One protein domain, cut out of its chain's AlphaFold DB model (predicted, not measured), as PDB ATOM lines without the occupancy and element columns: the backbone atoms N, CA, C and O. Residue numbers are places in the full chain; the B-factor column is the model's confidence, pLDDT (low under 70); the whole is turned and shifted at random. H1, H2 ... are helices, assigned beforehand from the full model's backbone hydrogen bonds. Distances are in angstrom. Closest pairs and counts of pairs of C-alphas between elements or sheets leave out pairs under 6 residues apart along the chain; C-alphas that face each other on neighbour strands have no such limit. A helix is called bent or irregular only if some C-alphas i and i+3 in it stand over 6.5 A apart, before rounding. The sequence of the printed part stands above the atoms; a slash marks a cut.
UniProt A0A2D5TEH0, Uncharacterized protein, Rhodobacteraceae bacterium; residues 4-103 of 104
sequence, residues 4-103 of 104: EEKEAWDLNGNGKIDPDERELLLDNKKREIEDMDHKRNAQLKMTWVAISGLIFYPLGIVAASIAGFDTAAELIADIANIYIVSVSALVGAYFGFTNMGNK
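Overview. This is residues 4 to 103 of the 104 residues of an uncharacterized protein of Rhodobacteraceae bacterium (UniProt A0A2D5TEH0). The model is a long, narrow, open U: the 48-residue helix H2 runs nearly the whole length, and at its last residues the chain turns through the short H3 and folds back as H4, which runs beside part of H2 in the reverse sense with an empty gap between them. The short H1 lies near the first residues of H2, on the same side of it as H4. The printed part has 100 residues, with four named helices in the order H1, H2, H3, H4 and no named strand; the class is all helix. The whole is extended, with a radius of gyration of the C-alphas of 24.6 A, and a rod in outline, spanning 78 by 21 by 11 A.

Along the chain. H1 is residues 4 to 9, beginning at C-alpha 4 at (44.558, 101.962, 131.551). H2 is residues 19 to 66, 70.7 A from first to last C-alpha, from C-alpha 19 at (41.351, 85.869, 122.810) to C-alpha 66 at (52.149, 82.671, 192.608). H3 is residues 70 to 78, 12.2 A long. H4 is residues 80 to 101, 31.9 A long, ending at C-alpha 101 at (58.267, 97.696, 148.388).

Arrangement. H1 and H2 only just touch, with 3 pairs of C-alphas within 8 A, and H2 does so with residues 21 to 25 alone. Their closest C-alphas are those of Trp 9 and Glu 21, 6.3 A apart. They run opposite ways at a steep tilt of 69 degrees, only just short of about perpendicular. H2 has a kink of 29 degrees near residue 58; it is neither bent nor irregular, but only just: C-alphas 55 and 58 are 6.2 A apart. H2 touches H3 with residues 61 to 65 alone, the closest C-alphas being those of Ile 61 and Ala 73, 5.1 A apart. H2 and H3 form a helical hairpin, running opposite ways at a steep tilt of 42 degrees. H3 and H4 meet only through their link. H4 is apart from H2 and from H1, and H1 is apart from H3. In H3 and H4 every O i to N i+4 pair is within hydrogen-bond range; in H1 1 of 2 is, and in H2 43 of 44.

Size, cuts and confidence. The two C-alphas farthest apart, those of Asn 14 and Gly 68, are 78.8 A apart, while those of Glu 4 and Lys 103, the first and last printed, are 17.1 A apart. Residues 26 to 56 of H2 stand free, and so do residues 81 to 103, of which 81 to 101 belong to H4. The printed part has no cut. The links from H2 to H3 and from H3 to H4 are tight, the link from H1 to H2 is short, and no link is long. The mean pLDDT of the printed part is 85.0; residues 4 to 9 and 101 to 103 are under 70.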
ATOM      1  N   GLU A   4      43.185 102.335 131.187       64.44
ATOM      2  CA  GLU A   4      44.558 101.962 131.551       64.44
ATOM      3  C   GLU A   4      44.742 100.440 131.664       64.44
ATOM      4  O   GLU A   4      45.734  99.892 131.196       64.44
ATOM      5  N   GLU A   5      43.754  99.729 132.218       65.44
ATOM      6  CA  GLU A   5      43.777  98.265 132.328       65.44
ATOM      7  C   GLU A   5      43.678  97.619 130.935       65.44
ATOM      8  O   GLU A   5      44.296  96.596 130.680       65.44
ATOM      9  N   LYS A   6      42.938  98.223 129.995       65.38
ATOM     10  CA  LYS A   6      42.885  97.746 128.602       65.38
ATOM     11  C   LYS A   6      44.211  97.926 127.870       65.38
ATOM     12  O   LYS A   6      44.639  96.992 127.210       65.38
ATOM     13  N   GLU A   7      44.838  99.093 127.985       68.00
ATOM     14  CA  GLU A   7      46.123  99.385 127.330       68.00
ATOM     15  C   GLU A   7      47.273  98.535 127.893       68.00
ATOM     16  O   GLU A   7      48.200  98.205 127.164       68.00
ATOM     17  N   ALA A   8      47.202  98.128 129.165       68.88
ATOM     18  CA  ALA A   8      48.209  97.261 129.779       68.88
ATOM     19  C   ALA A   8      48.171  95.804 129.277       68.88
ATOM     20  O   ALA A   8      49.181  95.106 129.351       68.88
ATOM     21  N   TRP A   9      47.010  95.340 128.801       68.06
ATOM     22  CA  TRP A   9      46.793  93.960 128.345       68.06
ATOM     23  C   TRP A   9      46.618  93.832 126.825       68.06
ATOM     24  O   TRP A   9      46.572  92.711 126.328       68.06
ATOM     25  N   ASP A  10      46.549  94.951 126.100       75.19
ATOM     26  CA  ASP A  10      46.649  95.040 124.638       75.19
ATOM     27  C   ASP A  10      48.132  94.926 124.236       75.19
ATOM     28  O   ASP A  10      48.848  95.914 124.061       75.19
ATOM     29  N   LEU A  11      48.624  93.688 124.181       76.12
ATOM     30  CA  LEU A  11      50.025  93.351 123.925       76.12
ATOM     31  C   LEU A  11      50.429  93.640 122.476       76.12
ATOM     32  O   LEU A  11      51.619  93.805 122.195       76.12
ATOM     33  N   ASN A  12      49.463  93.683 121.556       77.44
ATOM     34  CA  ASN A  12      49.704  93.940 120.138       77.44
ATOM     35  C   ASN A  12      49.315  95.360 119.670       77.44
ATOM     36  O   ASN A  12      49.588  95.711 118.518       77.44
ATOM     37  N   GLY A  13      48.752  96.189 120.552       74.50
ATOM     38  CA  GLY A  13      48.446  97.601 120.317       74.50
ATOM     39  C   GLY A  13      47.296  97.837 119.337       74.50
ATOM     40  O   GLY A  13      47.258  98.880 118.675       74.50
ATOM     41  N   ASN A  14      46.385  96.872 119.180       75.69
ATOM     42  CA  ASN A  14      45.304  96.943 118.196       75.69
ATOM     43  C   ASN A  14      44.019  97.615 118.730       75.69
ATOM     44  O   ASN A  14      43.028  97.750 117.998       75.69
ATOM     45  N   GLY A  15      44.032  98.071 119.984       70.31
ATOM     46  CA  GLY A  15      42.924  98.741 120.661       70.31
ATOM     47  C   GLY A  15      41.804  97.797 121.112       70.31
ATOM     48  O   GLY A  15      40.730  98.262 121.519       70.31
ATOM     49  N   LYS A  16      42.008  96.479 121.018       77.00
ATOM     50  CA  LYS A  16      41.087  95.420 121.445       77.00
ATOM     51  C   LYS A  16      41.863  94.377 122.247       77.00
ATOM     52  O   LYS A  16      43.063  94.267 122.140       77.00
ATOM     53  N   ILE A  17      41.136  93.628 123.074       74.81
ATOM     54  CA  ILE A  17      41.702  92.488 123.801       74.81
ATOM     55  C   ILE A  17      41.387  91.251 122.972       74.81
ATOM     56  O   ILE A  17      40.209  90.857 122.880       74.81
ATOM     57  N   ASP A  18      42.419  90.665 122.387       79.56
ATOM     58  CA  ASP A  18      42.321  89.426 121.633       79.56
ATOM     59  C   ASP A  18      42.081  88.213 122.554       79.56
ATOM     60  O   ASP A  18      42.226  88.304 123.780       79.56
ATOM     61  N   PRO A  19      41.637  87.064 122.011       79.62
ATOM     62  CA  PRO A  19      41.351  85.869 122.810       79.62
ATOM     63  C   PRO A  19      42.548  85.419 123.657       79.62
ATOM     64  O   PRO A  19      42.370  85.076 124.824       79.62
ATOM     65  N   ASP A  20      43.750  85.510 123.089       78.06
ATOM     66  CA  ASP A  20      45.004  85.096 123.721       78.06
ATOM     67  C   ASP A  20      45.383  86.042 124.879       78.06
ATOM     68  O   ASP A  20      45.761  85.614 125.971       78.06
ATOM     69  N   GLU A  21      45.187  87.349 124.691       79.12
ATOM     70  CA  GLU A  21      45.410  88.382 125.714       79.12
ATOM     71  C   GLU A  21      44.389  88.284 126.853       79.12
ATOM     72  O   GLU A  21      44.710  88.489 128.026       79.12
ATOM     73  N   ARG A  22      43.147  87.909 126.525       81.12
ATOM     74  CA  ARG A  22      42.098  87.643 127.514       81.12
ATOM     75  C   ARG A  22      42.450  86.453 128.399       81.12
ATOM     76  O   ARG A  22      42.156  86.498 129.591       81.12
ATOM     77  N   GLU A  23      43.035  85.401 127.839       82.75
ATOM     78  CA  GLU A  23      43.454  84.223 128.601       82.75
ATOM     79  C   GLU A  23      44.572  84.574 129.593       82.75
ATOM     80  O   GLU A  23      44.465  84.248 130.777       82.75
ATOM     81  N   LEU A  24      45.567  85.350 129.152       81.06
ATOM     82  CA  LEU A  24      46.644  85.865 130.006       81.06
ATOM     83  C   LEU A  24      46.134  86.793 131.117       81.06
ATOM     84  O   LEU A  24      46.600  86.721 132.259       81.06
ATOM     85  N   LEU A  25      45.158  87.650 130.813       83.69
ATOM     86  CA  LEU A  25      44.519  88.521 131.799       83.69
ATOM     87  C   LEU A  25      43.768  87.696 132.854       83.69
ATOM     88  O   LEU A  25      43.868  87.969 134.052       83.69
ATOM     89  N   LEU A  26      43.025  86.671 132.428       84.19
ATOM     90  CA  LEU A  26      42.291  85.785 133.333       84.19
ATOM     91  C   LEU A  26      43.229  84.969 134.230       84.19
ATOM     92  O   LEU A  26      42.913  84.788 135.405       84.19
ATOM     93  N   ASP A  27      44.368  84.506 133.711       86.94
ATOM     94  CA  ASP A  27      45.372  83.790 134.504       86.94
ATOM     95  C   ASP A  27      46.022  84.690 135.568       86.94
ATOM     96  O   ASP A  27      46.081  84.329 136.744       86.94
ATOM     97  N   ASN A  28      46.398  85.922 135.211       85.12
ATOM     98  CA  ASN A  28      46.935  86.870 136.190       85.12
ATOM     99  C   ASN A  28      45.915  87.245 137.269       85.12
ATOM    100  O   ASN A  28      46.272  87.284 138.445       85.12
ATOM    101  N   LYS A  29      44.636  87.427 136.909       86.44
ATOM    102  CA  LYS A  29      43.583  87.656 137.912       86.44
ATOM    103  C   LYS A  29      43.410  86.467 138.852       86.44
ATOM    104  O   LYS A  29      43.183  86.675 140.040       86.44
ATOM    105  N   LYS A  30      43.539  85.228 138.365       89.38
ATOM    106  CA  LYS A  30      43.518  84.045 139.241       89.38
ATOM    107  C   LYS A  30      44.674  84.068 140.238       89.38
ATOM    108  O   LYS A  30      44.433  83.901 141.429       89.38
ATOM    109  N   ARG A  31      45.897  84.335 139.774       86.38
ATOM    110  CA  ARG A  31      47.088  84.402 140.639       86.38
ATOM    111  C   ARG A  31      46.997  85.524 141.672       86.38
ATOM    112  O   ARG A  31      47.351  85.321 142.826       86.38
ATOM    113  N   GLU A  32      46.464  86.682 141.288       88.25
ATOM    114  CA  GLU A  32      46.216  87.786 142.219       88.25
ATOM    115  C   GLU A  32      45.223  87.386 143.322       88.25
ATOM    116  O   GLU A  32      45.454  87.666 144.500       88.25
ATOM    117  N   ILE A  33      44.143  86.682 142.964       85.81
ATOM    118  CA  ILE A  33      43.165  86.160 143.928       85.81
ATOM    119  C   ILE A  33      43.817  85.148 144.882       85.81
ATOM    120  O   ILE A  33      43.608  85.239 146.093       85.81
ATOM    121  N   GLU A  34      44.643  84.230 144.370       89.81
ATOM    122  CA  GLU A  34      45.389  83.268 145.194       89.81
ATOM    123  C   GLU A  34      46.350  83.967 146.168       89.81
ATOM    124  O   GLU A  34      46.380  83.648 147.360       89.81
ATOM    125  N   ASP A  35      47.084  84.979 145.702       87.88
ATOM    126  CA  ASP A  35      47.982  85.771 146.542       87.88
ATOM    127  C   ASP A  35      47.226  86.557 147.623       87.88
ATOM    128  O   ASP A  35      47.686  86.649 148.769       87.88
ATOM    129  N   MET A  36      46.054  87.115 147.302       87.62
ATOM    130  CA  MET A  36      45.191  87.773 148.288       87.62
ATOM    131  C   MET A  36      44.711  86.795 149.363       87.62
ATOM    132  O   MET A  36      44.742  87.121 150.556       87.62
ATOM    133  N   ASP A  37      44.311  85.588 148.969       87.00
ATOM    134  CA  ASP A  37      43.874  84.557 149.904       87.00
ATOM    135  C   ASP A  37      45.014  84.073 150.805       87.00
ATOM    136  O   ASP A  37      44.831  83.934 152.022       87.00
ATOM    137  N   HIS A  38      46.220  83.907 150.259       90.31
ATOM    138  CA  HIS A  38      47.412  83.608 151.048       90.31
ATOM    139  C   HIS A  38      47.728  84.713 152.059       90.31
ATOM    140  O   HIS A  38      47.960  84.416 153.236       90.31
ATOM    141  N   LYS A  39      47.675  85.988 151.648       84.25
ATOM    142  CA  LYS A  39      47.873  87.133 152.551       84.25
ATOM    143  C   LYS A  39      46.835  87.153 153.671       84.25
ATOM    144  O   LYS A  39      47.206  87.324 154.831       84.25
ATOM    145  N   ARG A  40      45.555  86.922 153.362       86.94
ATOM    146  CA  ARG A  40      44.472  86.857 154.358       86.94
ATOM    147  C   ARG A  40      44.700  85.739 155.373       86.94
ATOM    148  O   ARG A  40      44.613  85.962 156.579       86.94
ATOM    149  N   ASN A  41      45.041  84.546 154.897       90.50
ATOM    150  CA  ASN A  41      45.322  83.408 155.770       90.50
ATOM    151  C   ASN A  41      46.561  83.648 156.645       90.50
ATOM    152  O   ASN A  41      46.563  83.285 157.823       90.50
ATOM    153  N   ALA A  42      47.596  84.287 156.099       88.62
ATOM    154  CA  ALA A  42      48.774  84.686 156.860       88.62
ATOM    155  C   ALA A  42      48.421  85.708 157.952       88.62
ATOM    156  O   ALA A  42      48.825  85.527 159.098       88.62
ATOM    157  N   GLN A  43      47.615  86.727 157.637       86.69
ATOM    158  CA  GLN A  43      47.147  87.713 158.616       86.69
ATOM    159  C   GLN A  43      46.388  87.050 159.767       86.69
ATOM    160  O   GLN A  43      46.724  87.294 160.920       86.69
ATOM    161  N   LEU A  44      45.445  86.146 159.476       88.44
ATOM    162  CA  LEU A  44      44.700  85.422 160.511       88.44
ATOM    163  C   LEU A  44      45.628  84.638 161.446       88.44
ATOM    164  O   LEU A  44      45.495  84.724 162.667       88.44
ATOM    165  N   LYS A  45      46.596  83.901 160.890       88.69
ATOM    166  CA  LYS A  45      47.577  83.152 161.691       88.69
ATOM    167  C   LYS A  45      48.421  84.081 162.566       88.69
ATOM    168  O   LYS A  45      48.615  83.794 163.744       88.69
ATOM    169  N   MET A  46      48.871  85.210 162.019       86.69
ATOM    170  CA  MET A  46      49.642  86.212 162.762       86.69
ATOM    171  C   MET A  46      48.817  86.861 163.879       86.69
ATOM    172  O   MET A  46      49.325  87.047 164.983       86.69
ATOM    173  N   THR A  47      47.535  87.151 163.634       89.38
ATOM    174  CA  THR A  47      46.619  87.694 164.644       89.38
ATOM    175  C   THR A  47      46.456  86.739 165.820       89.38
ATOM    176  O   THR A  47      46.517  87.180 166.963       89.38
ATOM    177  N   TRP A  48      46.322  85.433 165.577       85.69
ATOM    178  CA  TRP A  48      46.249  84.446 166.658       85.69
ATOM    179  C   TRP A  48      47.518  84.406 167.512       85.69
ATOM    180  O   TRP A  48      47.425  84.362 168.739       85.69
ATOM    181  N   VAL A  49      48.698  84.493 166.891       88.62
ATOM    182  CA  VAL A  49      49.971  84.584 167.623       88.62
ATOM    183  C   VAL A  49      50.025  85.870 168.455       88.62
ATOM    184  O   VAL A  49      50.348  85.812 169.641       88.62
ATOM    185  N   ALA A  50      49.630  87.013 167.888       88.56
ATOM    186  CA  ALA A  50      49.600  88.290 168.600       88.56
ATOM    187  C   ALA A  50      48.624  88.285 169.793       88.56
ATOM    188  O   ALA A  50      49.000  88.690 170.893       88.56
ATOM    189  N   ILE A  51      47.401  87.773 169.604       90.94
ATOM    190  CA  ILE A  51      46.399  87.625 170.672       90.94
ATOM    191  C   ILE A  51      46.935  86.709 171.774       90.94
ATOM    192  O   ILE A  51      46.800  87.026 172.954       90.94
ATOM    193  N   SER A  52      47.587  85.602 171.407       92.62
ATOM    194  CA  SER A  52      48.182  84.704 172.395       92.62
ATOM    195  C   SER A  52      49.264  85.407 173.218       92.62
ATOM    196  O   SER A  52      49.238  85.318 174.440       92.62
ATOM    197  N   GLY A  53      50.156  86.181 172.588       88.81
ATOM    198  CA  GLY A  53      51.205  86.929 173.285       88.81
ATOM    199  C   GLY A  53      50.647  87.965 174.264       88.81
ATOM    200  O   GLY A  53      51.145  88.081 175.384       88.81
ATOM    201  N   LEU A  54      49.566  88.655 173.879       89.62
ATOM    202  CA  LEU A  54      48.878  89.621 174.739       89.62
ATOM    203  C   LEU A  54      48.285  88.967 175.994       89.62
ATOM    204  O   LEU A  54      48.276  89.580 177.056       89.62
ATOM    205  N   ILE A  55      47.806  87.727 175.877       92.62
ATOM    206  CA  ILE A  55      47.256  86.961 177.002       92.62
ATOM    207  C   ILE A  55      48.380  86.338 177.844       92.62
ATOM    208  O   ILE A  55      48.313  86.357 179.071       92.62
ATOM    209  N   PHE A  56      49.433  85.812 177.218       93.69
ATOM    210  CA  PHE A  56      50.524  85.140 177.925       93.69
ATOM    211  C   PHE A  56      51.366  86.083 178.793       93.69
ATOM    212  O   PHE A  56      51.809  85.660 179.857       93.69
ATOM    213  N   TYR A  57      51.565  87.342 178.390       89.69
ATOM    214  CA  TYR A  57      52.342  88.314 179.173       89.69
ATOM    215  C   TYR A  57      51.805  88.519 180.610       89.69
ATOM    216  O   TYR A  57      52.543  88.236 181.558       89.69
ATOM    217  N   PRO A  58      50.535  88.917 180.829       90.94
ATOM    218  CA  PRO A  58      49.993  89.069 182.179       90.94
ATOM    219  C   PRO A  58      49.863  87.731 182.916       90.94
ATOM    220  O   PRO A  58      50.071  87.684 184.127       90.94
ATOM    221  N   LEU A  59      49.578  86.628 182.212       93.81
ATOM    222  CA  LEU A  59      49.546  85.299 182.834       93.81
ATOM    223  C   LEU A  59      50.915  84.889 183.385       93.81
ATOM    224  O   LEU A  59      50.979  84.305 184.464       93.81
ATOM    225  N   GLY A  60      52.000  85.215 182.683       92.12
ATOM    226  CA  GLY A  60      53.364  84.970 183.147       92.12
ATOM    227  C   GLY A  60      53.697  85.751 184.419       92.12
ATOM    228  O   GLY A  60      54.279  85.182 185.339       92.12
ATOM    229  N   ILE A  61      53.267  87.014 184.509       91.31
ATOM    230  CA  ILE A  61      53.447  87.852 185.709       91.31
ATOM    231  C   ILE A  61      52.688  87.253 186.899       91.31
ATOM    232  O   ILE A  61      53.258  87.085 187.977       91.31
ATOM    233  N   VAL A  62      51.424  86.868 186.700       92.12
ATOM    234  CA  VAL A  62      50.611  86.237 187.753       92.12
ATOM    235  C   VAL A  62      51.214  84.898 188.185       92.12
ATOM    236  O   VAL A  62      51.326  84.635 189.379       92.12
ATOM    237  N   ALA A  63      51.654  84.066 187.239       93.50
ATOM    238  CA  ALA A  63      52.303  82.793 187.542       93.50
ATOM    239  C   ALA A  63      53.616  82.979 188.321       93.50
ATOM    240  O   ALA A  63      53.877  82.227 189.259       93.50
ATOM    241  N   ALA A  64      54.419  83.989 187.972       92.44
ATOM    242  CA  ALA A  64      55.649  84.323 188.684       92.44
ATOM    243  C   ALA A  64      55.370  84.762 190.130       92.44
ATOM    244  O   ALA A  64      56.048  84.288 191.040       92.44
ATOM    245  N   SER A  65      54.342  85.589 190.354       90.38
ATOM    246  CA  SER A  65      53.938  85.986 191.710       90.38
ATOM    247  C   SER A  65      53.415  84.794 192.525       90.38
ATOM    248  O   SER A  65      53.839  84.592 193.658       90.38
ATOM    249  N   ILE A  66      52.604  83.905 191.932       92.94
ATOM    250  CA  ILE A  66      52.149  82.671 192.608       92.94
ATOM    251  C   ILE A  66      53.330  81.751 192.968       92.94
ATOM    252  O   ILE A  66      53.304  81.085 194.002       92.94
ATOM    253  N   ALA A  67      54.375  81.719 192.142       94.12
ATOM    254  CA  ALA A  67      55.599  80.965 192.402       94.12
ATOM    255  C   ALA A  67      56.548  81.640 193.421       94.12
ATOM    256  O   ALA A  67      57.600  81.075 193.723       94.12
ATOM    257  N   GLY A  68      56.193  82.813 193.962       93.06
ATOM    258  CA  GLY A  68      56.981  83.554 194.954       93.06
ATOM    259  C   GLY A  68      58.088  84.437 194.367       93.06
ATOM    260  O   GLY A  68      58.977  84.873 195.097       93.06
ATOM    261  N   PHE A  69      58.065  84.708 193.058       93.94
ATOM    262  CA  PHE A  69      59.013  85.599 192.377       93.94
ATOM    263  C   PHE A  69      58.477  87.035 192.268       93.94
ATOM    264  O   PHE A  69      58.478  87.624 191.185       93.94
ATOM    265  N   ASP A  70      58.031  87.616 193.382       90.19
ATOM    266  CA  ASP A  70      57.348  88.918 193.383       90.19
ATOM    267  C   ASP A  70      58.228  90.051 192.833       90.19
ATOM    268  O   ASP A  70      57.785  90.819 191.983       90.19
ATOM    269  N   THR A  71      59.515  90.090 193.195       90.75
ATOM    270  CA  THR A  71      60.458  91.089 192.659       90.75
ATOM    271  C   THR A  71      60.648  90.964 191.145       90.75
ATOM    272  O   THR A  71      60.792  91.966 190.452       90.75
ATOM    273  N   ALA A  72      60.649  89.742 190.604       87.81
ATOM    274  CA  ALA A  72      60.780  89.546 189.162       87.81
ATOM    275  C   ALA A  72      59.498  89.962 188.426       87.81
ATOM    276  O   ALA A  72      59.576  90.571 187.361       87.81
ATOM    277  N   ALA A  73      58.330  89.661 189.001       90.75
ATOM    278  CA  ALA A  73      57.037  90.084 188.475       90.75
ATOM    279  C   ALA A  73      56.920  91.618 188.430       90.75
ATOM    280  O   ALA A  73      56.512  92.167 187.406       90.75
ATOM    281  N   GLU A  74      57.343  92.299 189.497       91.31
ATOM    282  CA  GLU A  74      57.328  93.762 189.612       91.31
ATOM    283  C   GLU A  74      58.279  94.423 188.601       91.31
ATOM    284  O   GLU A  74      57.850  95.258 187.809       91.31
ATOM    285  N   LEU A  75      59.529  93.950 188.501       92.06
ATOM    286  CA  LEU A  75      60.491  94.461 187.512       92.06
ATOM    287  C   LEU A  75      60.003  94.298 186.064       92.06
ATOM    288  O   LEU A  75      60.211  95.184 185.235       92.06
ATOM    289  N   ILE A  76      59.367  93.166 185.739       89.56
ATOM    290  CA  ILE A  76      58.815  92.918 184.397       89.56
ATOM    291  C   ILE A  76      57.611  93.825 184.119       89.56
ATOM    292  O   ILE A  76      57.449  94.284 182.983       89.56
ATOM    293  N   ALA A  77      56.775  94.086 185.127       89.62
ATOM    294  CA  ALA A  77      55.637  94.991 185.014       89.62
ATOM    295  C   ALA A  77      56.085  96.452 184.830       89.62
ATOM    296  O   ALA A  77      55.527  97.163 183.993       89.62
ATOM    297  N   ASP A  78      57.139  96.881 185.525       93.25
ATOM    298  CA  ASP A  78      57.652  98.254 185.458       93.25
ATOM    299  C   ASP A  78      58.210  98.619 184.075       93.25
ATOM    300  O   ASP A  78      58.040  99.742 183.592       93.25
ATOM    301  N   ILE A  79      58.838  97.664 183.382       92.94
ATOM    302  CA  ILE A  79      59.385  97.891 182.034       92.94
ATOM    303  C   ILE A  79      58.350  97.728 180.912       92.94
ATOM    304  O   ILE A  79      58.684  97.952 179.742       92.94
ATOM    305  N   ALA A  80      57.106  97.350 181.232       90.38
ATOM    306  CA  ALA A  80      56.079  96.996 180.251       90.38
ATOM    307  C   ALA A  80      55.889  98.081 179.184       90.38
ATOM    308  O   ALA A  80      55.860  97.798 177.985       90.38
ATOM    309  N   ASN A  81      55.807  99.340 179.619       90.31
ATOM    310  CA  ASN A  81      55.545 100.469 178.731       90.31
ATOM    311  C   ASN A  81      56.674 100.663 177.701       90.31
ATOM    312  O   ASN A  81      56.425 100.735 176.498       90.31
ATOM    313  N   ILE A  82      57.934 100.664 178.151       93.38
ATOM    314  CA  ILE A  82      59.104 100.842 177.271       93.38
ATOM    315  C   ILE A  82      59.220  99.678 176.284       93.38
ATOM    316  O   ILE A  82      59.536  99.886 175.108       93.38
ATOM    317  N   TYR A  83      58.927  98.457 176.737       90.25
ATOM    318  CA  TYR A  83      58.930  97.281 175.880       90.25
ATOM    319  C   TYR A  83      57.873  97.384 174.769       90.25
ATOM    320  O   TYR A  83      58.208  97.237 173.593       90.25
ATOM    321  N   ILE A  84      56.621  97.720 175.108       89.06
ATOM    322  CA  ILE A  84      55.521  97.849 174.137       89.06
ATOM    323  C   ILE A  84      55.812  98.944 173.106       89.06
ATOM    324  O   ILE A  84      55.612  98.727 171.907       89.06
ATOM    325  N   VAL A  85      56.315 100.101 173.543       92.81
ATOM    326  CA  VAL A  85      56.692 101.202 172.643       92.81
ATOM    327  C   VAL A  85      57.797 100.759 171.679       92.81
ATOM    328  O   VAL A  85      57.695 100.985 170.473       92.81
ATOM    329  N   SER A  86      58.818 100.068 172.190       94.25
ATOM    330  CA  SER A  86      59.953  99.597 171.384       94.25
ATOM    331  C   SER A  86      59.534  98.557 170.341       94.25
ATOM    332  O   SER A  86      59.915  98.654 169.173       94.25
ATOM    333  N   VAL A  87      58.700  97.586 170.730       90.62
ATOM    334  CA  VAL A  87      58.162  96.570 169.810       90.62
ATOM    335  C   VAL A  87      57.257  97.212 168.758       90.62
ATOM    336  O   VAL A  87      57.366  96.885 167.578       90.62
ATOM    337  N   SER A  88      56.415  98.172 169.148       91.94
ATOM    338  CA  SER A  88      55.537  98.889 168.215       91.94
ATOM    339  C   SER A  88      56.330  99.660 167.158       91.94
ATOM    340  O   SER A  88      55.954  99.653 165.987       91.94
ATOM    341  N   ALA A  89      57.455 100.273 167.536       94.62
ATOM    342  CA  ALA A  89      58.348 100.945 166.596       94.62
ATOM    343  C   ALA A  89      58.991  99.962 165.599       94.62
ATOM    344  O   ALA A  89      58.997 100.225 164.397       94.62
ATOM    345  N   LEU A  90      59.471  98.807 166.077       90.88
ATOM    346  CA  LEU A  90      60.023  97.731 165.239       90.88
ATOM    347  C   LEU A  90      58.994  97.201 164.233       90.88
ATOM    348  O   LEU A  90      59.274  97.093 163.039       90.88
ATOM    349  N   VAL A  91      57.786  96.905 164.712       89.19
ATOM    350  CA  VAL A  91      56.683  96.404 163.887       89.19
ATOM    351  C   VAL A  91      56.224  97.472 162.888       89.19
ATOM    352  O   VAL A  91      56.033  97.173 161.709       89.19
ATOM    353  N   GLY A  92      56.113  98.729 163.323       90.62
ATOM    354  CA  GLY A  92      55.784  99.864 162.463       90.62
ATOM    355  C   GLY A  92      56.812 100.077 161.352       90.62
ATOM    356  O   GLY A  92      56.429 100.264 160.199       90.62
ATOM    357  N   ALA A  93      58.108  99.970 161.663       92.62
ATOM    358  CA  ALA A  93      59.169 100.015 160.662       92.62
ATOM    359  C   ALA A  93      59.041  98.858 159.658       92.62
ATOM    360  O   ALA A  93      59.073  99.089 158.450       92.62
ATOM    361  N   TYR A  94      58.817  97.630 160.135       86.19
ATOM    362  CA  TYR A  94      58.641  96.456 159.276       86.19
ATOM    363  C   TYR A  94      57.473  96.619 158.289       86.19
ATOM    364  O   TYR A  94      57.643  96.426 157.080       86.19
ATOM    365  N   PHE A  95      56.296  97.030 158.771       83.12
ATOM    366  CA  PHE A  95      55.138  97.271 157.904       83.12
ATOM    367  C   PHE A  95      55.331  98.487 156.990       83.12
ATOM    368  O   PHE A  95      54.916  98.449 155.831       83.12
ATOM    369  N   GLY A  96      56.004  99.534 157.476       86.06
ATOM    370  CA  GLY A  96      56.347 100.717 156.690       86.06
ATOM    371  C   GLY A  96      57.214 100.377 155.477       86.06
ATOM    372  O   GLY A  96      56.871 100.748 154.354       86.06
ATOM    373  N   PHE A  97      58.285  99.604 155.674       83.75
ATOM    374  CA  PHE A  97      59.159  99.169 154.580       83.75
ATOM    375  C   PHE A  97      58.480  98.161 153.642       83.75
ATOM    376  O   PHE A  97      58.629  98.266 152.425       83.75
ATOM    377  N   THR A  98      57.682  97.232 154.178       76.19
ATOM    378  CA  THR A  98      56.968  96.229 153.365       76.19
ATOM    379  C   THR A  98      55.966  96.878 152.406       76.19
ATOM    380  O   THR A  98      55.892  96.503 151.238       76.19
ATOM    381  N   ASN A  99      55.236  97.906 152.852       73.19
ATOM    382  CA  ASN A  99      54.293  98.625 151.991       73.19
ATOM    383  C   ASN A  99      54.978  99.544 150.968       73.19
ATOM    384  O   ASN A  99      54.416  99.782 149.901       73.19
ATOM    385  N   MET A 100      56.185 100.045 151.254       72.25
ATOM    386  CA  MET A 100      56.967 100.810 150.276       72.25
ATOM    387  C   MET A 100      57.512  99.929 149.142       72.25
ATOM    388  O   MET A 100      57.592 100.396 148.009       72.25
ATOM    389  N   GLY A 101      57.820  98.654 149.408       59.62
ATOM    390  CA  GLY A 101      58.267  97.696 148.388       59.62
ATOM    391  C   GLY A 101      57.223  97.371 147.310       59.62
ATOM    392  O   GLY A 101      57.601  97.015 146.199       59.62
ATOM    393  N   ASN A 102      55.931  97.562 147.605       55.91
ATOM    394  CA  ASN A 102      54.817  97.325 146.674       55.91
ATOM    395  C   ASN A 102      54.473  98.538 145.780       55.91
ATOM    396  O   ASN A 102      53.528  98.456 145.003       55.91
ATOM    397  N   LYS A 103      55.187  99.674 145.886       48.59
ATOM    398  CA  LYS A 103      55.001 100.858 145.016       48.59
ATOM    399  C   LYS A 103      55.987 100.885 143.835       48.59
ATOM    400  O   LYS A 103      56.682 101.884 143.639       48.59
TER     401      LYS A 103